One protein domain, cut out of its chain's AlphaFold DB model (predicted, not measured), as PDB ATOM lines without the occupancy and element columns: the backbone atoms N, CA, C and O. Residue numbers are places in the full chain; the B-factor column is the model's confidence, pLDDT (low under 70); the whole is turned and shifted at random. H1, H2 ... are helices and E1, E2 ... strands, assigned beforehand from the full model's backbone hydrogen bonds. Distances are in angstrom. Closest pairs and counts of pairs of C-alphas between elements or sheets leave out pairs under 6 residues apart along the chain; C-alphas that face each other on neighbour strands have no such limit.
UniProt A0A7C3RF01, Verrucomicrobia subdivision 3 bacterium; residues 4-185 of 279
ATOM      1  N   PHE A   4      48.399 146.271  18.742       98.19
ATOM      2  CA  PHE A   4      49.430 145.245  18.501       98.19
ATOM      3  C   PHE A   4      48.882 143.815  18.411       98.19
ATOM      4  O   PHE A   4      49.467 142.982  17.727       98.19
ATOM      5  N   GLU A   5      47.736 143.527  19.031       97.94
ATOM      6  CA  GLU A   5      47.060 142.235  18.850       97.94
ATOM      7  C   GLU A   5      46.543 142.102  17.407       97.94
ATOM      8  O   GLU A   5      46.757 141.075  16.768       97.94
ATOM      9  N   ALA A   6      45.937 143.170  16.877       98.19
ATOM     10  CA  ALA A   6      45.432 143.224  15.507       98.19
ATOM     11  C   ALA A   6      46.558 143.178  14.466       98.19
ATOM     12  O   ALA A   6      46.429 142.495  13.455       98.19
ATOM     13  N   ILE A   7      47.671 143.866  14.736       98.38
ATOM     14  CA  ILE A   7      48.873 143.844  13.895       98.38
ATOM     15  C   ILE A   7      49.411 142.422  13.750       98.38
ATOM     16  O   ILE A   7      49.662 141.968  12.638       98.38
ATOM     17  N   ILE A   8      49.600 141.715  14.867       98.44
ATOM     18  CA  ILE A   8      50.186 140.370  14.847       98.44
ATOM     19  C   ILE A   8      49.254 139.378  14.151       98.44
ATOM     20  O   ILE A   8      49.721 138.588  13.330       98.44
ATOM     21  N   ASP A   9      47.949 139.454  14.417       98.06
ATOM     22  CA  ASP A   9      46.949 138.644  13.719       98.06
ATOM     23  C   ASP A   9      46.962 138.896  12.201       98.06
ATOM     24  O   ASP A   9      47.105 137.956  11.415       98.06
ATOM     25  N   ALA A  10      46.886 140.165  11.782       98.19
ATOM     26  CA  ALA A  10      46.907 140.540  10.372       98.19
ATOM     27  C   ALA A  10      48.206 140.099   9.686       98.19
ATOM     28  O   ALA A  10      48.156 139.487   8.621       98.19
ATOM     29  N   ASN A  11      49.364 140.327  10.310       98.44
ATOM     30  CA  ASN A  11      50.653 139.903   9.772       98.44
ATOM     31  C   ASN A  11      50.721 138.379   9.586       98.44
ATOM     32  O   ASN A  11      51.152 137.894   8.541       98.44
ATOM     33  N   HIS A  12      50.273 137.601  10.576       98.31
ATOM     34  CA  HIS A  12      50.342 136.139  10.502       98.31
ATOM     35  C   HIS A  12      49.404 135.574   9.440       98.31
ATOM     36  O   HIS A  12      49.797 134.638   8.743       98.31
ATOM     37  N   ARG A  13      48.208 136.152   9.280       98.06
ATOM     38  CA  ARG A  13      47.286 135.792   8.195       98.06
ATOM     39  C   ARG A  13      47.842 136.169   6.823       98.06
ATOM     40  O   ARG A  13      47.822 135.329   5.926       98.06
ATOM     41  N   ALA A  14      48.412 137.366   6.680       97.38
ATOM     42  CA  ALA A  14      49.025 137.817   5.429       97.38
ATOM     43  C   ALA A  14      50.157 136.876   4.989       97.38
ATOM     44  O   ALA A  14      50.161 136.391   3.859       97.38
ATOM     45  N   VAL A  15      51.065 136.524   5.906       96.69
ATOM     46  CA  VAL A  15      52.161 135.569   5.643       96.69
ATOM     47  C   VAL A  15      51.637 134.160   5.330       96.69
ATOM     48  O   VAL A  15      52.272 133.419   4.584       96.69
ATOM     49  N   ALA A  16      50.469 133.781   5.860       97.25
ATOM     50  CA  ALA A  16      49.795 132.524   5.529       97.25
ATOM     51  C   ALA A  16      49.047 132.551   4.177       97.25
ATOM     52  O   ALA A  16      48.499 131.525   3.772       97.25
ATOM     53  N   GLY A  17      49.040 133.685   3.465       96.25
ATOM     54  CA  GLY A  17      48.450 133.835   2.132       96.25
ATOM     55  C   GLY A  17      47.029 134.404   2.105       96.25
ATOM     56  O   GLY A  17      46.398 134.396   1.047       96.25
ATOM     57  N   ASP A  18      46.512 134.902   3.230       96.19
ATOM     58  CA  ASP A  18      45.228 135.606   3.267       96.19
ATOM     59  C   ASP A  18      45.360 136.991   2.612       96.19
ATOM     60  O   ASP A  18      45.940 137.914   3.179       96.19
ATOM     61  N   GLN A  19      44.789 137.148   1.417       92.19
ATOM     62  CA  GLN A  19      44.810 138.412   0.665       92.19
ATOM     63  C   GLN A  19      43.918 139.501   1.274       92.19
ATOM     64  O   GLN A  19      44.001 140.659   0.875       92.19
ATOM     65  N   THR A  20      43.049 139.135   2.215       92.19
ATOM     66  CA  THR A  20      42.198 140.076   2.952       92.19
ATOM     67  C   THR A  20      42.823 140.495   4.279       92.19
ATOM     68  O   THR A  20      42.251 141.302   5.015       92.19
ATOM     69  N   ALA A  21      44.003 139.957   4.601       91.88
ATOM     70  CA  ALA A  21      44.739 140.345   5.781       91.88
ATOM     71  C   ALA A  21      45.245 141.782   5.670       91.88
ATOM     72  O   ALA A  21      45.822 142.197   4.671       91.88
ATOM     73  N   GLY A  22      45.010 142.542   6.731       88.62
ATOM     74  CA  GLY A  22      45.388 143.938   6.807       88.62
ATOM     75  C   GLY A  22      44.876 144.559   8.093       88.62
ATOM     76  O   GLY A  22      43.885 144.108   8.677       88.62
ATOM     77  N   LEU A  23      45.578 145.592   8.537       94.06
ATOM     78  CA  LEU A  23      45.107 146.468   9.593       94.06
ATOM     79  C   LEU A  23      44.203 147.540   8.970       94.06
ATOM     80  O   LEU A  23      44.425 147.971   7.840       94.06
ATOM     81  N   ARG A  24      43.195 147.997   9.713       93.62
ATOM     82  CA  ARG A  24      42.442 149.217   9.397       93.62
ATOM     83  C   ARG A  24      42.842 150.293  10.412       93.62
ATOM     84  O   ARG A  24      42.237 150.336  11.480       93.62
ATOM     85  N   PRO A  25      43.852 151.140  10.127       92.50
ATOM     86  CA  PRO A  25      44.417 152.083  11.102       92.50
ATOM     87  C   PRO A  25      43.380 153.004  11.753       92.50
ATOM     88  O   PRO A  25      43.465 153.282  12.944       92.50
ATOM     89  N   ALA A  26      42.344 153.395  11.003       94.44
ATOM     90  CA  ALA A  26      41.243 154.217  11.505       94.44
ATOM     91  C   ALA A  26      40.502 153.595  12.709       94.44
ATOM     92  O   ALA A  26      39.980 154.328  13.544       94.44
ATOM     93  N   GLU A  27      40.482 152.264  12.842       96.44
ATOM     94  CA  GLU A  27      39.883 151.567  13.996       96.44
ATOM     95  C   GLU A  27      40.740 151.674  15.268       96.44
ATOM     96  O   GLU A  27      40.282 151.328  16.355       96.44
ATOM     97  N   PHE A  28      41.974 152.164  15.137       97.50
ATOM     98  CA  PHE A  28      42.968 152.277  16.201       97.50
ATOM     99  C   PHE A  28      43.497 153.707  16.356       97.50
ATOM    100  O   PHE A  28      44.579 153.890  16.910       97.50
ATOM    101  N   ALA A  29      42.748 154.719  15.907       95.50
ATOM    102  CA  ALA A  29      43.173 156.122  15.951       95.50
ATOM    103  C   ALA A  29      43.620 156.580  17.357       95.50
ATOM    104  O   ALA A  29      44.591 157.319  17.486       95.50
ATOM    105  N   ASP A  30      42.987 156.074  18.422       95.94
ATOM    106  CA  ASP A  30      43.345 156.393  19.815       95.94
ATOM    107  C   ASP A  30      44.668 155.752  20.293       95.94
ATOM    108  O   ASP A  30      45.223 156.156  21.320       95.94
ATOM    109  N   SER A  31      45.176 154.763  19.552       97.00
ATOM    110  CA  SER A  31      46.451 154.060  19.772       97.00
ATOM    111  C   SER A  31      47.575 154.557  18.847       97.00
ATOM    112  O   SER A  31      48.687 154.032  18.910       97.00
ATOM    113  N   LEU A  32      47.314 155.565  18.008       97.44
ATOM    114  CA  LEU A  32      48.282 156.178  17.095       97.44
ATOM    115  C   LEU A  32      48.614 157.621  17.544       97.44
ATOM    116  O   LEU A  32      47.803 158.265  18.218       97.44
ATOM    117  N   PRO A  33      49.811 158.149  17.226       98.12
ATOM    118  CA  PRO A  33      50.910 157.496  16.509       98.12
ATOM    119  C   PRO A  33      51.720 156.534  17.397       98.12
ATOM    120  O   PRO A  33      51.677 156.598  18.632       98.12
ATOM    121  N   VAL A  34      52.502 155.656  16.766       98.50
ATOM    122  CA  VAL A  34      53.448 154.745  17.436       98.50
ATOM    123  C   VAL A  34      54.862 155.298  17.308       98.50
ATOM    124  O   VAL A  34      55.296 155.666  16.219       98.50
ATOM    125  N   VAL A  35      55.632 155.302  18.398       98.62
ATOM    126  CA  VAL A  35      57.080 155.525  18.293       98.62
ATOM    127  C   VAL A  35      57.784 154.198  18.033       98.62
ATOM    128  O   VAL A  35      57.729 153.281  18.853       98.62
ATOM    129  N   ALA A  36      58.459 154.094  16.892       98.56
ATOM    130  CA  ALA A  36      59.179 152.895  16.483       98.56
ATOM    131  C   ALA A  36      60.689 153.089  16.659       98.56
ATOM    132  O   ALA A  36      61.316 153.847  15.915       98.56
ATOM    133  N   LEU A  37      61.281 152.375  17.622       98.81
ATOM    134  CA  LEU A  37      62.725 152.172  17.698       98.81
ATOM    135  C   LEU A  37      63.115 150.965  16.851       98.81
ATOM    136  O   LEU A  37      62.771 149.836  17.190       98.81
ATOM    137  N   THR A  38      63.895 151.181  15.796       98.69
ATOM    138  CA  THR A  38      64.406 150.077  14.974       98.69
ATOM    139  C   THR A  38      65.846 150.295  14.503       98.69
ATOM    140  O   THR A  38      66.491 151.294  14.832       98.69
ATOM    141  N   CYS A  39      66.393 149.322  13.775       98.38
ATOM    142  CA  CYS A  39      67.752 149.365  13.262       98.38
ATOM    143  C   CYS A  39      67.894 150.412  12.138       98.38
ATOM    144  O   CYS A  39      66.937 150.739  11.432       98.38
ATOM    145  N   MET A  40      69.112 150.906  11.915       97.44
ATOM    146  CA  MET A  40      69.471 151.744  10.760       97.44
ATOM    147  C   MET A  40      69.485 150.991   9.414       97.44
ATOM    148  O   MET A  40      69.812 151.576   8.384       97.44
ATOM    149  N   ASP A  41      69.151 149.697   9.404       97.94
ATOM    150  CA  ASP A  41      69.073 148.891   8.189       97.94
ATOM    151  C   ASP A  41      68.011 149.440   7.222       97.94
ATOM    152  O   ASP A  41      66.817 149.472   7.525       97.94
ATOM    153  N   LYS A  42      68.447 149.863   6.032       97.06
ATOM    154  CA  LYS A  42      67.580 150.477   5.015       97.06
ATOM    155  C   LYS A  42      66.461 149.557   4.516       97.06
ATOM    156  O   LYS A  42      65.456 150.060   4.023       97.06
ATOM    157  N   ARG A  43      66.618 148.230   4.639       97.75
ATOM    158  CA  ARG A  43      65.588 147.248   4.251       97.75
ATOM    159  C   ARG A  43      64.304 147.435   5.057       97.75
ATOM    160  O   ARG A  43      63.227 147.133   4.566       97.75
ATOM    161  N   LEU A  44      64.420 147.983   6.267       98.06
ATOM    162  CA  LEU A  44      63.298 148.207   7.171       98.06
ATOM    163  C   LEU A  44      62.422 149.401   6.785       98.06
ATOM    164  O   LEU A  44      61.303 149.482   7.275       98.06
ATOM    165  N   ASN A  45      62.909 150.315   5.934       96.00
ATOM    166  CA  ASN A  45      62.177 151.537   5.583       96.00
ATOM    167  C   ASN A  45      60.804 151.219   4.973       96.00
ATOM    168  O   ASN A  45      59.819 151.653   5.556       96.00
ATOM    169  N   PRO A  46      60.712 150.442   3.873       96.75
ATOM    170  CA  PRO A  46      59.412 150.031   3.347       96.75
ATOM    171  C   PRO A  46      58.793 148.884   4.156       96.75
ATOM    172  O   PRO A  46      57.577 148.799   4.275       96.75
ATOM    173  N   LEU A  47      59.627 148.006   4.730       97.88
ATOM    174  CA  LEU A  47      59.153 146.759   5.322       97.88
ATOM    175  C   LEU A  47      58.335 146.990   6.593       97.88
ATOM    176  O   LEU A  47      57.326 146.329   6.779       97.88
ATOM    177  N   ILE A  48      58.759 147.886   7.491       98.12
ATOM    178  CA  ILE A  48      58.087 148.053   8.787       98.12
ATOM    179  C   ILE A  48      56.649 148.588   8.646       98.12
ATOM    180  O   ILE A  48      55.760 147.971   9.237       98.12
ATOM    181  N   PRO A  49      56.381 149.661   7.874       97.56
ATOM    182  CA  PRO A  49      55.010 150.093   7.595       97.56
ATOM    183  C   PRO A  49      54.156 148.978   6.986       97.56
ATOM    184  O   PRO A  49      53.041 148.735   7.441       97.56
ATOM    185  N   GLU A  50      54.714 148.237   6.022       96.62
ATOM    186  CA  GLU A  50      54.032 147.136   5.338       96.62
ATOM    187  C   GLU A  50      53.645 146.003   6.302       96.62
ATOM    188  O   GLU A  50      52.475 145.632   6.386       96.62
ATOM    189  N   VAL A  51      54.597 145.478   7.083       97.38
ATOM    190  CA  VAL A  51      54.349 144.317   7.958       97.38
ATOM    191  C   VAL A  51      53.501 144.655   9.179       97.38
ATOM    192  O   VAL A  51      52.869 143.752   9.731       97.38
ATOM    193  N   LEU A  52      53.501 145.921   9.615       97.81
ATOM    194  CA  LEU A  52      52.638 146.403  10.693       97.81
ATOM    195  C   LEU A  52      51.258 146.845  10.184       97.81
ATOM    196  O   LEU A  52      50.322 146.919  10.974       97.81
ATOM    197  N   GLY A  53      51.115 147.145   8.890       96.94
ATOM    198  CA  GLY A  53      49.890 147.710   8.325       96.94
ATOM    199  C   GLY A  53      49.570 149.118   8.842       96.94
ATOM    200  O   GLY A  53      48.411 149.526   8.807       96.94
ATOM    201  N   ILE A  54      50.572 149.839   9.353       97.31
ATOM    202  CA  ILE A  54      50.444 151.224   9.827       97.31
ATOM    203  C   ILE A  54      51.016 152.152   8.737       97.31
ATOM    204  O   ILE A  54      52.105 151.868   8.232       97.31
ATOM    205  N   PRO A  55      50.327 153.246   8.370       95.56
ATOM    206  CA  PRO A  55      50.838 154.234   7.427       95.56
ATOM    207  C   PRO A  55      52.117 154.913   7.932       95.56
ATOM    208  O   PRO A  55      52.322 155.063   9.136       95.56
ATOM    209  N   GLU A  56      52.989 155.352   7.024       95.31
ATOM    210  CA  GLU A  56      54.265 155.980   7.400       95.31
ATOM    211  C   GLU A  56      54.082 157.234   8.267       95.31
ATOM    212  O   GLU A  56      54.887 157.483   9.166       95.31
ATOM    213  N   GLU A  57      53.015 157.995   8.024       95.62
ATOM    214  CA  GLU A  57      52.656 159.211   8.754       95.62
ATOM    215  C   GLU A  57      52.303 158.976  10.230       95.62
ATOM    216  O   GLU A  57      52.438 159.892  11.041       95.62
ATOM    217  N   ASP A  58      51.911 157.752  10.591       97.62
ATOM    218  CA  ASP A  58      51.532 157.375  11.954       97.62
ATOM    219  C   ASP A  58      52.720 156.835  12.774       97.62
ATOM    220  O   ASP A  58      52.560 156.406  13.926       97.62
ATOM    221  N   PHE A  59      53.932 156.881  12.212       98.06
ATOM    222  CA  PHE A  59      55.166 156.548  12.916       98.06
ATOM    223  C   PHE A  59      55.951 157.779  13.356       98.06
ATOM    224  O   PHE A  59      56.256 158.686  12.586       98.06
ATOM    225  N   ILE A  60      56.441 157.720  14.592       98.50
ATOM    226  CA  ILE A  60      57.557 158.543  15.049       98.50
ATOM    227  C   ILE A  60      58.809 157.669  15.046       98.50
ATOM    228  O   ILE A  60      58.969 156.771  15.875       98.50
ATOM    229  N   TRP A  61      59.709 157.914  14.100       98.06
ATOM    230  CA  TRP A  61      60.891 157.079  13.907       98.06
ATOM    231  C   TRP A  61      62.030 157.431  14.863       98.06
ATOM    232  O   TRP A  61      62.510 158.563  14.905       98.06
ATOM    233  N   VAL A  62      62.546 156.421  15.560       98.31
ATOM    234  CA  VAL A  62      63.825 156.472  16.277       98.31
ATOM    235  C   VAL A  62      64.698 155.342  15.747       98.31
ATOM    236  O   VAL A  62      64.295 154.183  15.739       98.31
ATOM    237  N   ARG A  63      65.899 155.648  15.249       97.69
ATOM    238  CA  ARG A  63      66.739 154.631  14.598       97.69
ATOM    239  C   ARG A  63      68.186 154.735  15.027       97.69
ATOM    240  O   ARG A  63      68.744 155.826  15.088       97.69
ATOM    241  N   ASN A  64      68.787 153.589  15.313       97.69
ATOM    242  CA  ASN A  64      70.212 153.466  15.597       97.69
ATOM    243  C   ASN A  64      70.733 152.094  15.142       97.69
ATOM    244  O   ASN A  64      69.964 151.238  14.698       97.69
ATOM    245  N   ALA A  65      72.045 151.884  15.206       97.06
ATOM    246  CA  ALA A  65      72.633 150.593  14.876       97.06
ATOM    247  C   ALA A  65      72.100 149.512  15.833       97.06
ATOM    248  O   ALA A  65      72.296 149.599  17.040       97.06
ATOM    249  N   GLY A  66      71.404 148.509  15.293       96.56
ATOM    250  CA  GLY A  66      70.941 147.350  16.056       96.56
ATOM    251  C   GLY A  66      69.805 147.609  17.048       96.56
ATOM    252  O   GLY A  66      69.634 146.789  17.943       96.56
ATOM    253  N   ASN A  67      69.054 148.718  16.938       97.94
ATOM    254  CA  ASN A  67      67.920 149.047  17.824       97.94
ATOM    255  C   ASN A  67      68.275 148.981  19.328       97.94
ATOM    256  O   ASN A  67      67.497 148.504  20.158       97.94
ATOM    257  N   ILE A  68      69.483 149.440  19.660       96.88
ATOM    258  CA  ILE A  68      70.112 149.297  20.972       96.88
ATOM    259  C   ILE A  68      69.667 150.425  21.905       96.88
ATOM    260  O   ILE A  68      69.613 151.604  21.541       96.88
ATOM    261  N   ILE A  69      69.423 150.059  23.161       96.69
ATOM    262  CA  ILE A  69      69.319 150.996  24.278       96.69
ATOM    263  C   ILE A  69      70.400 150.600  25.277       96.69
ATOM    264  O   ILE A  69      70.330 149.530  25.875       96.69
ATOM    265  N   THR A  70      71.420 151.440  25.433       91.44
ATOM    266  CA  THR A  70      72.583 151.120  26.271       91.44
ATOM    267  C   THR A  70      72.266 151.249  27.757       91.44
ATOM    268  O   THR A  70      72.638 150.388  28.545       91.44
ATOM    269  N   ASN A  71      71.521 152.288  28.144       91.38
ATOM    270  CA  ASN A  71      71.086 152.494  29.522       91.38
ATOM    271  C   ASN A  71      69.775 153.316  29.614       91.38
ATOM    272  O   ASN A  71      69.363 153.937  28.622       91.38
ATOM    273  N   PRO A  72      69.116 153.350  30.795       92.50
ATOM    274  CA  PRO A  72      67.822 154.014  30.992       92.50
ATOM    275  C   PRO A  72      67.817 155.544  30.852       92.50
ATOM    276  O   PRO A  72      66.737 156.129  30.878       92.50
ATOM    277  N   LEU A  73      68.976 156.196  30.728       92.38
ATOM    278  CA  LEU A  73      69.118 157.648  30.537       92.38
ATOM    279  C   LEU A  73      69.923 157.987  29.266       92.38
ATOM    280  O   LEU A  73      70.458 159.085  29.118       92.38
ATOM    281  N   SER A  74      70.008 157.037  28.334       93.25
ATOM    282  CA  SER A  74      70.716 157.190  27.063       93.25
ATOM    283  C   SER A  74      70.018 158.184  26.129       93.25
ATOM    284  O   SER A  74      68.841 158.510  26.291       93.25
ATOM    285  N   SER A  75      70.726 158.640  25.092       95.44
ATOM    286  CA  SER A  75      70.145 159.487  24.043       95.44
ATOM    287  C   SER A  75      68.944 158.827  23.360       95.44
ATOM    288  O   SER A  75      67.938 159.498  23.150       95.44
ATOM    289  N   THR A  76      69.008 157.519  23.090       97.25
ATOM    290  CA  THR A  76      67.876 156.743  22.565       97.25
ATOM    291  C   THR A  76      66.675 156.820  23.503       97.25
ATOM    292  O   THR A  76      65.560 157.071  23.052       97.25
ATOM    293  N   MET A  77      66.894 156.660  24.814       97.12
ATOM    294  CA  MET A  77      65.810 156.743  25.792       97.12
ATOM    295  C   MET A  77      65.205 158.141  25.870       97.12
ATOM    296  O   MET A  77      63.986 158.285  25.907       97.12
ATOM    297  N   ARG A  78      66.048 159.179  25.833       97.19
ATOM    298  CA  ARG A  78      65.590 160.569  25.750       97.19
ATOM    299  C   ARG A  78      64.694 160.777  24.528       97.19
ATOM    300  O   ARG A  78      63.635 161.376  24.666       97.19
ATOM    301  N   SER A  79      65.087 160.269  23.360       98.19
ATOM    302  CA  SER A  79      64.281 160.378  22.138       98.19
ATOM    303  C   SER A  79      62.942 159.651  22.258       98.19
ATOM    304  O   SER A  79      61.920 160.229  21.905       98.19
ATOM    305  N   LEU A  80      62.921 158.431  22.808       98.31
ATOM    306  CA  LEU A  80      61.676 157.698  23.068       98.31
ATOM    307  C   LEU A  80      60.748 158.470  24.015       98.31
ATOM    308  O   LEU A  80      59.568 158.640  23.727       98.31
ATOM    309  N   ALA A  81      61.286 158.987  25.119       97.25
ATOM    310  CA  ALA A  81      60.512 159.751  26.090       97.25
ATOM    311  C   ALA A  81      59.928 161.036  25.492       97.25
ATOM    312  O   ALA A  81      58.758 161.346  25.708       97.25
ATOM    313  N   VAL A  82      60.719 161.765  24.700       97.69
ATOM    314  CA  VAL A  82      60.263 162.977  24.007       97.69
ATOM    315  C   VAL A  82      59.222 162.649  22.932       97.69
ATOM    316  O   VAL A  82      58.254 163.393  22.795       97.69
ATOM    317  N   ALA A  83      59.353 161.531  22.217       98.06
ATOM    318  CA  ALA A  83      58.338 161.079  21.265       98.06
ATOM    319  C   ALA A  83      56.987 160.808  21.948       98.06
ATOM    320  O   ALA A  83      55.947 161.198  21.426       98.06
ATOM    321  N   CYS A  84      56.994 160.218  23.146       96.75
ATOM    322  CA  CYS A  84      55.777 160.040  23.938       96.75
ATOM    323  C   CYS A  84      55.227 161.375  24.465       96.75
ATOM    324  O   CYS A  84      54.036 161.647  24.344       96.75
ATOM    325  N   ALA A  85      56.081 162.216  25.054       95.50
ATOM    326  CA  ALA A  85      55.650 163.420  25.765       95.50
ATOM    327  C   ALA A  85      55.270 164.587  24.840       95.50
ATOM    328  O   ALA A  85      54.275 165.262  25.093       95.50
ATOM    329  N   LEU A  86      56.063 164.841  23.794       95.75
ATOM    330  CA  LEU A  86      55.848 165.935  22.841       95.75
ATOM    331  C   LEU A  86      55.228 165.443  21.532       95.75
ATOM    332  O   LEU A  86      54.351 166.105  20.992       95.75
ATOM    333  N   GLY A  87      55.676 164.289  21.031       94.06
ATOM    334  CA  GLY A  87      55.154 163.704  19.791       94.06
ATOM    335  C   GLY A  87      53.788 163.032  19.950       94.06
ATOM    336  O   GLY A  87      53.159 162.681  18.959       94.06
ATOM    337  N   GLY A  88      53.317 162.848  21.187       96.19
ATOM    338  CA  GLY A  88      52.017 162.246  21.470       96.19
ATOM    339  C   GLY A  88      51.945 160.744  21.195       96.19
ATOM    340  O   GLY A  88      50.830 160.218  21.150       96.19
ATOM    341  N   ALA A  89      53.093 160.065  21.040       97.75
ATOM    342  CA  ALA A  89      53.141 158.625  20.804       97.75
ATOM    343  C   ALA A  89      52.379 157.865  21.896       97.75
ATOM    344  O   ALA A  89      52.614 158.068  23.093       97.75
ATOM    345  N   LYS A  90      51.463 156.990  21.484       97.38
ATOM    346  CA  LYS A  90      50.595 156.236  22.401       97.38
ATOM    347  C   LYS A  90      51.232 154.935  22.849       97.38
ATOM    348  O   LYS A  90      51.027 154.506  23.982       97.38
ATOM    349  N   GLU A  91      52.024 154.332  21.969       97.75
ATOM    350  CA  GLU A  91      52.679 153.049  22.190       97.75
ATOM    351  C   GLU A  91      54.121 153.094  21.664       97.75
ATOM    352  O   GLU A  91      54.426 153.787  20.689       97.75
ATOM    353  N   VAL A  92      55.019 152.357  22.321       98.56
ATOM    354  CA  VAL A  92      56.421 152.198  21.913       98.56
ATOM    355  C   VAL A  92      56.591 150.825  21.271       98.56
ATOM    356  O   VAL A  92      56.270 149.810  21.890       98.56
ATOM    357  N   ALA A  93      57.160 150.784  20.071       98.75
ATOM    358  CA  ALA A  93      57.538 149.560  19.376       98.75
ATOM    359  C   ALA A  93      59.060 149.479  19.251       98.75
ATOM    360  O   ALA A  93      59.674 150.271  18.543       98.75
ATOM    361  N   ILE A  94      59.684 148.518  19.925       98.81
ATOM    362  CA  ILE A  94      61.102 148.202  19.746       98.81
ATOM    363  C   ILE A  94      61.184 147.010  18.803       98.81
ATOM    364  O   ILE A  94      60.787 145.900  19.156       98.81
ATOM    365  N   ILE A  95      61.674 147.254  17.593       98.88
ATOM    366  CA  ILE A  95      61.608 146.302  16.491       98.88
ATOM    367  C   ILE A  95      63.022 145.938  16.055       98.88
ATOM    368  O   ILE A  95      63.728 146.749  15.449       98.88
ATOM    369  N   GLY A  96      63.424 144.709  16.367       98.69
ATOM    370  CA  GLY A  96      64.611 144.080  15.800       98.69
ATOM    371  C   GLY A  96      64.294 143.369  14.492       98.69
ATOM    372  O   GLY A  96      63.134 143.222  14.113       98.69
ATOM    373  N   HIS A  97      65.328 142.876  13.818       98.75
ATOM    374  CA  HIS A  97      65.177 142.141  12.568       98.75
ATOM    375  C   HIS A  97      66.168 140.985  12.467       98.75
ATOM    376  O   HIS A  97      67.249 141.066  13.044       98.75
ATOM    377  N   THR A  98      65.825 139.932  11.724       98.44
ATOM    378  CA  THR A  98      66.782 138.871  11.372       98.44
ATOM    379  C   THR A  98      67.906 139.422  10.496       98.44
ATOM    380  O   THR A  98      67.742 140.445   9.832       98.44
ATOM    381  N   ASP A  99      69.058 138.747  10.469       96.88
ATOM    382  CA  ASP A  99      70.187 139.148   9.615       96.88
ATOM    383  C   ASP A  99      70.706 140.572   9.930       96.88
ATOM    384  O   ASP A  99      71.012 141.371   9.040       96.88
ATOM    385  N   CYS A 100      70.791 140.907  11.222       97.69
ATOM    386  CA  CYS A 100      71.319 142.191  11.671       97.69
ATOM    387  C   CYS A 100      72.849 142.196  11.655       97.69
ATOM    388  O   CYS A 100      73.482 141.380  12.322       97.69
ATOM    389  N   LEU A 101      73.459 143.165  10.964       96.25
ATOM    390  CA  LEU A 101      74.921 143.297  10.935       96.25
ATOM    391  C   LEU A 101      75.508 143.475  12.341       96.25
ATOM    392  O   LEU A 101      76.492 142.827  12.670       96.25
ATOM    393  N   MET A 102      74.848 144.243  13.212       95.56
ATOM    394  CA  MET A 102      75.286 144.405  14.608       95.56
ATOM    395  C   MET A 102      75.263 143.097  15.409       95.56
ATOM    396  O   MET A 102      76.049 142.950  16.338       95.56
ATOM    397  N   GLY A 103      74.379 142.157  15.055       94.25
ATOM    398  CA  GLY A 103      74.322 140.829  15.672       94.25
ATOM    399  C   GLY A 103      75.316 139.827  15.080       94.25
ATOM    400  O   GLY A 103      75.646 138.827  15.712       94.25
ATOM    401  N   LYS A 104      75.787 140.089  13.856       95.06
ATOM    402  CA  LYS A 104      76.709 139.228  13.105       95.06
ATOM    403  C   LYS A 104      78.169 139.636  13.225       95.06
ATOM    404  O   LYS A 104      79.037 138.828  12.917       95.06
ATOM    405  N   THR A 105      78.430 140.872  13.630       95.06
ATOM    406  CA  THR A 105      79.778 141.420  13.737       95.06
ATOM    407  C   THR A 105      80.284 141.303  15.166       95.06
ATOM    408  O   THR A 105      79.674 141.791  16.116       95.06
ATOM    409  N   THR A 106      81.437 140.668  15.323       95.38
ATOM    410  CA  THR A 106      82.167 140.627  16.589       95.38
ATOM    411  C   THR A 106      82.842 141.970  16.868       95.38
ATOM    412  O   THR A 106      83.128 142.757  15.966       95.38
ATOM    413  N   MET A 107      83.180 142.228  18.135       94.81
ATOM    414  CA  MET A 107      83.943 143.429  18.482       94.81
ATOM    415  C   MET A 107      85.300 143.508  17.768       94.81
ATOM    416  O   MET A 107      85.722 144.607  17.427       94.81
ATOM    417  N   SER A 108      85.981 142.374  17.546       95.12
ATOM    418  CA  SER A 108      87.278 142.358  16.851       95.12
ATOM    419  C   SER A 108      87.126 142.795  15.397       95.12
ATOM    420  O   SER A 108      87.812 143.713  14.963       95.12
ATOM    421  N   GLU A 109      86.161 142.212  14.680       96.31
ATOM    422  CA  GLU A 109      85.867 142.578  13.291       96.31
ATOM    423  C   GLU A 109      85.469 144.054  13.176       96.31
ATOM    424  O   GLU A 109      85.936 144.753  12.281       96.31
ATOM    425  N   LEU A 110      84.657 144.569  14.109       96.19
ATOM    426  CA  LEU A 110      84.305 145.991  14.126       96.19
ATOM    427  C   LEU A 110      85.542 146.881  14.311       96.19
ATOM    428  O   LEU A 110      85.671 147.896  13.631       96.19
ATOM    429  N   LEU A 111      86.454 146.516  15.214       96.38
ATOM    430  CA  LEU A 111      87.691 147.267  15.430       96.38
ATOM    431  C   LEU A 111      88.614 147.228  14.211       96.38
ATOM    432  O   LEU A 111      89.211 148.248  13.876       96.38
ATOM    433  N   GLU A 112      88.708 146.090  13.526       97.62
ATOM    434  CA  GLU A 112      89.459 145.963  12.274       97.62
ATOM    435  C   GLU A 112      88.857 146.843  11.171       97.62
ATOM    436  O   GLU A 112      89.590 147.572  10.499       97.62
ATOM    437  N   LEU A 113      87.527 146.855  11.036       97.06
ATOM    438  CA  LEU A 113      86.819 147.721  10.090       97.06
ATOM    439  C   LEU A 113      87.034 149.205  10.408       97.06
ATOM    440  O   LEU A 113      87.349 149.981   9.509       97.06
ATOM    441  N   LEU A 114      86.931 149.599  11.678       97.31
ATOM    442  CA  LEU A 114      87.215 150.966  12.125       97.31
ATOM    443  C   LEU A 114      88.666 151.362  11.825       97.31
ATOM    444  O   LEU A 114      88.917 152.434  11.275       97.31
ATOM    445  N   ASN A 115      89.618 150.475  12.101       97.81
ATOM    446  CA  ASN A 115      91.020 150.711  11.789       97.81
ATOM    447  C   ASN A 115      91.256 150.849  10.274       97.81
ATOM    448  O   ASN A 115      92.025 151.710   9.852       97.81
ATOM    449  N   SER A 116      90.552 150.066   9.448       97.94
ATOM    450  CA  SER A 116      90.653 150.132   7.981       97.94
ATOM    451  C   SER A 116      90.203 151.475   7.393       97.94
ATOM    452  O   SER A 116      90.683 151.870   6.334       97.94
ATOM    453  N   VAL A 117      89.338 152.207   8.106       97.88
ATOM    454  CA  VAL A 117      88.904 153.568   7.746       97.88
ATOM    455  C   VAL A 117      89.668 154.660   8.508       97.88
ATOM    456  O   VAL A 117      89.266 155.822   8.495       97.88
ATOM    457  N   GLY A 118      90.777 154.308   9.165       97.69
ATOM    458  CA  GLY A 118      91.668 155.257   9.837       97.69
ATOM    459  C   GLY A 118      91.295 155.595  11.282       97.69
ATOM    460  O   GLY A 118      91.876 156.514  11.856       97.69
ATOM    461  N   VAL A 119      90.354 154.876  11.904       97.56
ATOM    462  CA  VAL A 119      89.986 155.083  13.312       97.56
ATOM    463  C   VAL A 119      90.848 154.197  14.209       97.56
ATOM    464  O   VAL A 119      90.630 152.993  14.333       97.56
ATOM    465  N   SER A 120      91.843 154.803  14.853       95.50
ATOM    466  CA  SER A 120      92.777 154.102  15.738       95.50
ATOM    467  C   SER A 120      92.155 153.719  17.089       95.50
ATOM    468  O   SER A 120      91.332 154.436  17.656       95.50
ATOM    469  N   ARG A 121      92.594 152.593  17.670       92.94
ATOM    470  CA  ARG A 121      92.054 152.060  18.937       92.94
ATOM    471  C   ARG A 121      92.181 153.015  20.134       92.94
ATOM    472  O   ARG A 121      91.365 152.932  21.050       92.94
ATOM    473  N   ASN A 122      93.185 153.887  20.149       95.12
ATOM    474  CA  ASN A 122      93.482 154.809  21.252       95.12
ATOM    475  C   ASN A 122      92.481 155.968  21.393       95.12
ATOM    476  O   ASN A 122      92.417 156.558  22.465       95.12
ATOM    477  N   VAL A 123      91.713 156.297  20.347       96.06
ATOM    478  CA  VAL A 123      90.672 157.345  20.408       96.06
ATOM    479  C   VAL A 123      89.282 156.790  20.726       96.06
ATOM    480  O   VAL A 123      88.331 157.549  20.893       96.06
ATOM    481  N   LEU A 124      89.146 155.464  20.780       95.56
ATOM    482  CA  LEU A 124      87.885 154.796  21.075       95.56
ATOM    483  C   LEU A 124      87.656 154.688  22.592       95.56
ATOM    484  O   LEU A 124      88.625 154.550  23.343       95.56
ATOM    485  N   PRO A 125      86.388 154.679  23.048       93.38
ATOM    486  CA  PRO A 125      86.068 154.523  24.463       93.38
ATOM    487  C   PRO A 125      86.600 153.199  25.025       93.38
ATOM    488  O   PRO A 125      86.742 152.205  24.312       93.38
ATOM    489  N   GLU A 126      86.883 153.165  26.326       92.19
ATOM    490  CA  GLU A 126      87.383 151.952  26.986       92.19
ATOM    491  C   GLU A 126      86.320 150.844  27.022       92.19
ATOM    492  O   GLU A 126      86.618 149.681  26.746       92.19
ATOM    493  N   ASN A 127      85.059 151.209  27.268       91.94
ATOM    494  CA  ASN A 127      83.919 150.300  27.376       91.94
ATOM    495  C   ASN A 127      83.284 149.963  26.011       91.94
ATOM    496  O   ASN A 127      82.074 150.072  25.827       91.94
ATOM    497  N   LEU A 128      84.095 149.522  25.044       92.44
ATOM    498  CA  LEU A 128      83.672 149.297  23.653       92.44
ATOM    499  C   LEU A 128      82.410 148.433  23.502       92.44
ATOM    500  O   LEU A 128      81.515 148.786  22.739       92.44
ATOM    501  N   VAL A 129      82.336 147.310  24.226       89.81
ATOM    502  CA  VAL A 129      81.207 146.365  24.134       89.81
ATOM    503  C   VAL A 129      79.899 147.043  24.532       89.81
ATOM    504  O   VAL A 129      78.888 146.873  23.859       89.81
ATOM    505  N   GLU A 130      79.917 147.823  25.611       89.62
ATOM    506  CA  GLU A 130      78.744 148.551  26.091       89.62
ATOM    507  C   GLU A 130      78.413 149.734  25.178       89.62
ATOM    508  O   GLU A 130      77.247 149.948  24.851       89.62
ATOM    509  N   TYR A 131      79.437 150.469  24.735       91.81
ATOM    510  CA  TYR A 131      79.284 151.644  23.884       91.81
ATOM    511  C   TYR A 131      78.648 151.302  22.533       91.81
ATOM    512  O   TYR A 131      77.674 151.935  22.130       91.81
ATOM    513  N   PHE A 132      79.174 150.285  21.844       92.69
ATOM    514  CA  PHE A 132      78.622 149.813  20.572       92.69
ATOM    515  C   PHE A 132      77.429 148.872  20.756       92.69
ATOM    516  O   PHE A 132      76.670 148.662  19.815       92.69
ATOM    517  N   GLY A 133      77.266 148.311  21.958       90.56
ATOM    518  CA  GLY A 133      76.168 147.425  22.326       90.56
ATOM    519  C   GLY A 133      76.101 146.138  21.504       90.56
ATOM    520  O   GLY A 133      75.002 145.668  21.225       90.56
ATOM    521  N   ILE A 134      77.250 145.569  21.114       90.12
ATOM    522  CA  ILE A 134      77.294 144.303  20.365       90.12
ATOM    523  C   ILE A 134      76.542 143.209  21.128       90.12
ATOM    524  O   ILE A 134      76.708 143.028  22.337       90.12
ATOM    525  N   PHE A 135      75.713 142.465  20.402       94.19
ATOM    526  CA  PHE A 135      74.876 141.400  20.938       94.19
ATOM    527  C   PHE A 135      74.988 140.144  20.074       94.19
ATOM    528  O   PHE A 135      75.215 140.224  18.877       94.19
ATOM    529  N   ALA A 136      74.790 138.973  20.681       91.50
ATOM    530  CA  ALA A 136      74.860 137.685  19.978       91.50
ATOM    531  C   ALA A 136      73.485 137.142  19.543       91.50
ATOM    532  O   ALA A 136      73.398 136.093  18.913       91.50
ATOM    533  N   SER A 137      72.396 137.803  19.943       97.06
ATOM    534  CA  SER A 137      71.034 137.400  19.596       97.06
ATOM    535  C   SER A 137      70.145 138.626  19.455       97.06
ATOM    536  O   SER A 137      69.946 139.372  20.416       97.06
ATOM    537  N   GLU A 138      69.568 138.793  18.270       98.00
ATOM    538  CA  GLU A 138      68.613 139.851  17.945       98.00
ATOM    539  C   GLU A 138      67.398 139.782  18.878       98.00
ATOM    540  O   GLU A 138      66.960 140.793  19.425       98.00
ATOM    541  N   ARG A 139      66.918 138.559  19.146       98.50
ATOM    542  CA  ARG A 139      65.797 138.289  20.053       98.50
ATOM    543  C   ARG A 139      66.070 138.801  21.468       98.50
ATOM    544  O   ARG A 139      65.260 139.526  22.041       98.50
ATOM    545  N   GLN A 140      67.229 138.443  22.027       97.94
ATOM    546  CA  GLN A 140      67.616 138.874  23.373       97.94
ATOM    547  C   GLN A 140      67.869 140.381  23.438       97.94
ATOM    548  O   GLN A 140      67.516 141.014  24.430       97.94
ATOM    549  N   ASN A 141      68.423 140.969  22.376       98.12
ATOM    550  CA  ASN A 141      68.622 142.410  22.288       98.12
ATOM    551  C   ASN A 141      67.291 143.179  22.365       98.12
ATOM    552  O   ASN A 141      67.174 144.110  23.160       98.12
ATOM    553  N   VAL A 142      66.259 142.748  21.630       98.69
ATOM    554  CA  VAL A 142      64.919 143.363  21.702       98.69
ATOM    555  C   VAL A 142      64.323 143.247  23.107       98.69
ATOM    556  O   VAL A 142      63.843 144.240  23.656       98.69
ATOM    557  N   ILE A 143      64.386 142.060  23.721       98.31
ATOM    558  CA  ILE A 143      63.863 141.833  25.079       98.31
ATOM    559  C   ILE A 143      64.571 142.749  26.089       98.31
ATOM    560  O   ILE A 143      63.907 143.432  26.872       98.31
ATOM    561  N   LYS A 144      65.908 142.818  26.024       97.12
ATOM    562  CA  LYS A 144      66.731 143.681  26.879       97.12
ATOM    563  C   LYS A 144      66.398 145.161  26.681       97.12
ATOM    564  O   LYS A 144      66.226 145.884  27.659       97.12
ATOM    565  N   ALA A 145      66.255 145.619  25.440       97.94
ATOM    566  CA  ALA A 145      65.876 146.998  25.146       97.94
ATOM    567  C   ALA A 145      64.487 147.342  25.721       97.94
ATOM    568  O   ALA A 145      64.329 148.381  26.364       97.94
ATOM    569  N   CYS A 146      63.505 146.442  25.594       97.88
ATOM    570  CA  CYS A 146      62.180 146.611  26.204       97.88
ATOM    571  C   CYS A 146      62.236 146.668  27.733       97.88
ATOM    572  O   CYS A 146      61.484 147.406  28.368       97.88
ATOM    573  N   GLU A 147      63.097 145.866  28.353       95.75
ATOM    574  CA  GLU A 147      63.313 145.904  29.795       95.75
ATOM    575  C   GLU A 147      63.924 147.236  30.249       95.75
ATOM    576  O   GLU A 147      63.407 147.856  31.180       95.75
ATOM    577  N   ILE A 148      64.967 147.714  29.566       96.00
ATOM    578  CA  ILE A 148      65.606 149.002  29.866       96.00
ATOM    579  C   ILE A 148      64.608 150.153  29.706       96.00
ATOM    580  O   ILE A 148      64.535 151.019  30.576       96.00
ATOM    581  N   ALA A 149      63.810 150.142  28.635       96.62
ATOM    582  CA  ALA A 149      62.778 151.147  28.399       96.62
ATOM    583  C   ALA A 149      61.730 151.188  29.509       96.62
ATOM    584  O   ALA A 149      61.447 152.256  30.041       96.62
ATOM    585  N   ARG A 150      61.219 150.030  29.932       92.94
ATOM    586  CA  ARG A 150      60.218 149.952  31.008       92.94
ATOM    587  C   ARG A 150      60.762 150.321  32.385       92.94
ATOM    588  O   ARG A 150      60.003 150.772  33.233       92.94
ATOM    589  N   ARG A 151      62.057 150.109  32.627       90.19
ATOM    590  CA  ARG A 151      62.726 150.530  33.868       90.19
ATOM    591  C   ARG A 151      63.097 152.013  33.866       90.19
ATOM    592  O   ARG A 151      63.454 152.538  34.920       90.19
ATOM    593  N   SER A 152      63.057 152.683  32.714       91.44
ATOM    594  CA  SER A 152      63.391 154.100  32.636       91.44
ATOM    595  C   SER A 152      62.311 154.945  33.313       91.44
ATOM    596  O   SER A 152      61.134 154.791  32.989       91.44
ATOM    597  N   PRO A 153      62.681 155.900  34.186       89.88
ATOM    598  CA  PRO A 153      61.724 156.845  34.759       89.88
ATOM    599  C   PRO A 153      61.156 157.821  33.714       89.88
ATOM    600  O   PRO A 153      60.261 158.600  34.033       89.88
ATOM    601  N   LEU A 154      61.688 157.812  32.487       93.19
ATOM    602  CA  LEU A 154      61.295 158.713  31.407       93.19
ATOM    603  C   LEU A 154      60.139 158.169  30.555       93.19
ATOM    604  O   LEU A 154      59.505 158.937  29.835       93.19
ATOM    605  N   ILE A 155      59.853 156.865  30.631       93.12
ATOM    606  CA  ILE A 155      58.706 156.257  29.951       93.12
ATOM    607  C   ILE A 155      57.562 156.140  30.951       93.12
ATOM    608  O   ILE A 155      57.685 155.501  31.995       93.12
ATOM    609  N   GLY A 156      56.434 156.783  30.640       87.31
ATOM    610  CA  GLY A 156      55.278 156.799  31.528       87.31
ATOM    611  C   GLY A 156      54.739 155.385  31.796       87.31
ATOM    612  O   GLY A 156      54.665 154.577  30.871       87.31
ATOM    613  N   PRO A 157      54.260 155.082  33.019       86.44
ATOM    614  CA  PRO A 157      53.827 153.732  33.406       86.44
ATOM    615  C   PRO A 157      52.585 153.231  32.652       86.44
ATOM    616  O   PRO A 157      52.214 152.070  32.786       86.44
ATOM    617  N   ARG A 158      51.918 154.114  31.897       89.69
ATOM    618  CA  ARG A 158      50.746 153.803  31.069       89.69
ATOM    619  C   ARG A 158      51.071 153.622  29.587       89.69
ATOM    620  O   ARG A 158      50.162 153.301  28.834       89.69
ATOM    621  N   VAL A 159      52.321 153.827  29.173       95.00
ATOM    622  CA  VAL A 159      52.744 153.655  27.780       95.00
ATOM    623  C   VAL A 159      53.135 152.186  27.568       95.00
ATOM    624  O   VAL A 159      54.096 151.726  28.192       95.00
ATOM    625  N   PRO A 160      52.421 151.421  26.722       97.19
ATOM    626  CA  PRO A 160      52.840 150.074  26.355       97.19
ATOM    627  C   PRO A 160      54.202 150.103  25.651       97.19
ATOM    628  O   PRO A 160      54.424 150.914  24.754       97.19
ATOM    629  N   VAL A 161      55.093 149.185  26.029       98.19
ATOM    630  CA  VAL A 161      56.373 148.962  25.343       98.19
ATOM    631  C   VAL A 161      56.388 147.554  24.773       98.19
ATOM    632  O   VAL A 161      56.490 146.578  25.522       98.19
ATOM    633  N   HIS A 162      56.283 147.458  23.453       98.69
ATOM    634  CA  HIS A 162      56.261 146.204  22.714       98.69
ATOM    635  C   HIS A 162      57.629 145.880  22.137       98.69
ATOM    636  O   HIS A 162      58.353 146.767  21.688       98.69
ATOM    637  N   GLY A 163      57.957 144.594  22.123       98.75
ATOM    638  CA  GLY A 163      59.165 144.065  21.504       98.75
ATOM    639  C   GLY A 163      58.799 143.134  20.365       98.75
ATOM    640  O   GLY A 163      58.130 142.127  20.604       98.75
ATOM    641  N   LEU A 164      59.248 143.455  19.157       98.88
ATOM    642  CA  LEU A 164      59.002 142.681  17.945       98.88
ATOM    643  C   LEU A 164      60.319 142.264  17.288       98.88
ATOM    644  O   LEU A 164      61.312 142.990  17.346       98.88
ATOM    645  N   LEU A 165      60.306 141.114  16.620       98.81
ATOM    646  CA  LEU A 165      61.354 140.703  15.690       98.81
ATOM    647  C   LEU A 165      60.721 140.451  14.322       98.81
ATOM    648  O   LEU A 165      59.803 139.641  14.220       98.81
ATOM    649  N   VAL A 166      61.201 141.139  13.286       98.75
ATOM    650  CA  VAL A 166      60.770 140.895  11.903       98.75
ATOM    651  C   VAL A 166      61.752 139.970  11.188       98.75
ATOM    652  O   VAL A 166      62.967 140.179  11.228       98.75
ATOM    653  N   ASP A 167      61.238 138.954  10.506       98.62
ATOM    654  CA  ASP A 167      62.030 138.202   9.539       98.62
ATOM    655  C   ASP A 167      62.109 138.970   8.216       98.62
ATOM    656  O   ASP A 167      61.104 139.153   7.532       98.62
ATOM    657  N   LEU A 168      63.313 139.390   7.831       98.00
ATOM    658  CA  LEU A 168      63.544 140.144   6.600       98.00
ATOM    659  C   LEU A 168      63.191 139.387   5.314       98.00
ATOM    660  O   LEU A 168      62.994 140.028   4.285       98.00
ATOM    661  N   ASN A 169      63.148 138.053   5.340       97.06
ATOM    662  CA  ASN A 169      62.849 137.264   4.142       97.06
ATOM    663  C   ASN A 169      61.348 137.065   3.938       97.06
ATOM    664  O   ASN A 169      60.891 136.978   2.802       97.06
ATOM    665  N   THR A 170      60.597 136.937   5.034       97.44
ATOM    666  CA  THR A 170      59.180 136.549   5.002       97.44
ATOM    667  C   THR A 170      58.234 137.666   5.429       97.44
ATOM    668  O   THR A 170      57.037 137.558   5.193       97.44
ATOM    669  N   GLY A 171      58.737 138.712   6.091       97.75
ATOM    670  CA  GLY A 171      57.922 139.756   6.714       97.75
ATOM    671  C   GLY A 171      57.185 139.299   7.978       97.75
ATOM    672  O   GLY A 171      56.426 140.073   8.562       97.75
ATOM    673  N   ARG A 172      57.396 138.053   8.433       98.50
ATOM    674  CA  ARG A 172      56.728 137.515   9.621       98.50
ATOM    675  C   ARG A 172      57.218 138.217  10.883       98.50
ATOM    676  O   ARG A 172      58.421 138.305  11.127       98.50
ATOM    677  N   LEU A 173      56.271 138.648  11.711       98.75
ATOM    678  CA  LEU A 173      56.525 139.233  13.022       98.75
ATOM    679  C   LEU A 173      56.485 138.172  14.122       98.75
ATOM    680  O   LEU A 173      55.522 137.414  14.254       98.75
ATOM    681  N   GLU A 174      57.504 138.159  14.971       98.69
ATOM    682  CA  GLU A 174      57.489 137.475  16.262       98.69
ATOM    683  C   GLU A 174      57.245 138.503  17.374       98.69
ATOM    684  O   GLU A 174      57.996 139.474  17.515       98.69
ATOM    685  N   TRP A 175      56.200 138.294  18.181       98.38
ATOM    686  CA  TRP A 175      55.889 139.167  19.312       98.38
ATOM    687  C   TRP A 175      56.620 138.695  20.569       98.38
ATOM    688  O   TRP A 175      56.161 137.815  21.292       98.38
ATOM    689  N   LEU A 176      57.791 139.274  20.815       98.50
ATOM    690  CA  LEU A 176      58.681 138.877  21.906       98.50
ATOM    691  C   LEU A 176      58.246 139.415  23.262       98.50
ATOM    692  O   LEU A 176      58.448 138.768  24.288       98.50
ATOM    693  N   VAL A 177      57.714 140.636  23.270       98.25
ATOM    694  CA  VAL A 177      57.310 141.330  24.488       98.25
ATOM    695  C   VAL A 177      55.970 142.007  24.256       98.25
ATOM    696  O   VAL A 177      55.886 142.991  23.521       98.25
ATOM    697  N   ASN A 178      54.943 141.512  24.944       97.50
ATOM    698  CA  ASN A 178      53.622 142.116  24.973       97.50
ATOM    699  C   ASN A 178      53.581 143.272  25.985       97.50
ATOM    700  O   ASN A 178      53.452 143.065  27.195       97.50
ATOM    701  N   GLY A 179      53.682 144.509  25.495       95.94
ATOM    702  CA  GLY A 179      53.691 145.718  26.326       95.94
ATOM    703  C   GLY A 179      52.403 145.928  27.117       95.94
ATOM    704  O   GLY A 179      52.388 146.610  28.144       95.94
ATOM    705  N   TYR A 180      51.326 145.286  26.686       95.69
ATOM    706  CA  TYR A 180      50.045 145.370  27.345       95.69
ATOM    707  C   TYR A 180      49.921 144.544  28.629       95.69
ATOM    708  O   TYR A 180      49.115 144.882  29.496       95.69
ATOM    709  N   GLU A 181      50.668 143.450  28.753       89.25
ATOM    710  CA  GLU A 181      50.674 142.635  29.976       89.25
ATOM    711  C   GLU A 181      51.338 143.399  31.119       89.25
ATOM    712  O   GLU A 181      50.860 143.386  32.253       89.25
ATOM    713  N   THR A 182      52.375 144.173  30.798       72.62
ATOM    714  CA  THR A 182      53.045 145.027  31.778       72.62
ATOM    715  C   THR A 182      52.168 146.149  32.327       72.62
ATOM    716  O   THR A 182      52.371 146.551  33.471       72.62
ATOM    717  N   LEU A 183      51.147 146.596  31.587       72.75
ATOM    718  CA  LEU A 183      50.172 147.565  32.098       72.75
ATOM    719  C   LEU A 183      49.240 146.974  33.160       72.75
ATOM    720  O   LEU A 183      48.841 147.687  34.074       72.75
ATOM    721  N   LYS A 184      48.905 145.682  33.067       62.75
ATOM    722  CA  LYS A 184      48.021 145.016  34.039       62.75
ATOM    723  C   LYS A 184      48.698 144.836  35.401       62.75
ATOM    724  O   LYS A 184      48.045 144.962  36.426       62.75
ATOM    725  N   ALA A 185      50.014 144.622  35.408       58.84
ATOM    726  CA  ALA A 185      50.792 144.412  36.629       58.84
ATOM    727  C   ALA A 185      51.141 145.711  37.390       58.84
ATOM    728  O   ALA A 185      51.491 145.660  38.570       58.84
TER     729      ALA A 185
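What this domain is: This is residues 4 to 185 of the 279 residues of a protein of Verrucomicrobia subdivision 3 bacterium (UniProt A0A7C3RF01). A strongly twisted sheet of five strands makes the core, with H4 and H8 over one face and H1 and H3 on the other, in three layers; an arm with H6 and H7 reaches out from this body. The printed part has 182 residues, with nine named helices and five named strands in the order H1 H2 E1 H3 E2 H4 E3 H5 H6 H7 H8 E4 E5 H9. The mixed sheet runs E2 E1 E3 E4 E5, and the class is mixed, helices and strands. The whole is compact, with a radius of gyration of the C-alphas of 17.0 A and spans of 54 by 38 by 28 A.

How they stand to each other: Start at E3, residues 91 to 97, parallel to E1, residues 34 to 39, with N 37 and O 93 within hydrogen-bond range at 2.8 A, and to E4, residues 161 to 166, with N 94 and O 162 at 2.8 A. Edge strand E2, residues 59 to 64, is parallel to E1, with N 60 and O 34 at 2.9 A. Edge strand E5, residues 173 to 177, makes an antiparallel hairpin with E4, with N 174 and O 165 at 2.8 A. H8, residues 138 to 151, runs along the strands over E3 and E4, at a height of 8.3 A over the sheet; its closest C-alphas to E4 are those of Val 142 and Gly 163, 5.8 A apart. On the same face H4, residues 75 to 85, lies over E2 and E1, with Val 35 and Ala 83 the closest C-alphas of E1 and H4, 6.4 A apart. On the opposite face H1, residues 4 to 15, touches H3, residues 44 to 52, with residues 7 to 11 alone, about perpendicular at 78 degrees; the closest C-alphas are those of Ile 7 and Leu 52, 5.6 A. E1, H3, E2 is a strand-helix-strand unit, two parallel neighbours with one or more helices between, and its crossover is right-handed; E3 and E4 make another, with H5, residues 101 to 104, H6, residues 107 to 116, H7, residues 128 to 132, and H8 between them, and E2, H4, E3 is a split unit with E1 between its strands in the sheet and a right-handed crossover. H9, residues 179 to 185, stands at the sheet's level. H2, residues 25 to 31, H5, residues 101 to 104, H6, residues 107 to 116, and H7, residues 128 to 132, are not on the sheet. Every O i to N i+4 pair is within range in H1, H4, H6, H7 and H8, against 4 of 5 in H3 and 1 of 3 in H2 and H9, which each have 2 of 4 O i to N i+3 pairs.

Where its parts are: Find C-alpha 4 at (49.430, 145.245, 18.501), where H1 begins its 16.3 A. H8 spans 20.1 A and E3 19.2 A; H9 ends at C-alpha 185, (50.792, 144.412, 36.629).

The domain as a whole: The farthest C-alphas, those of Thr 20 and Asn 122, are 56.4 A apart. The printed part has no cut, the link H6 to H7 is long, and residues 184 to 185 are under 70 in pLDDT.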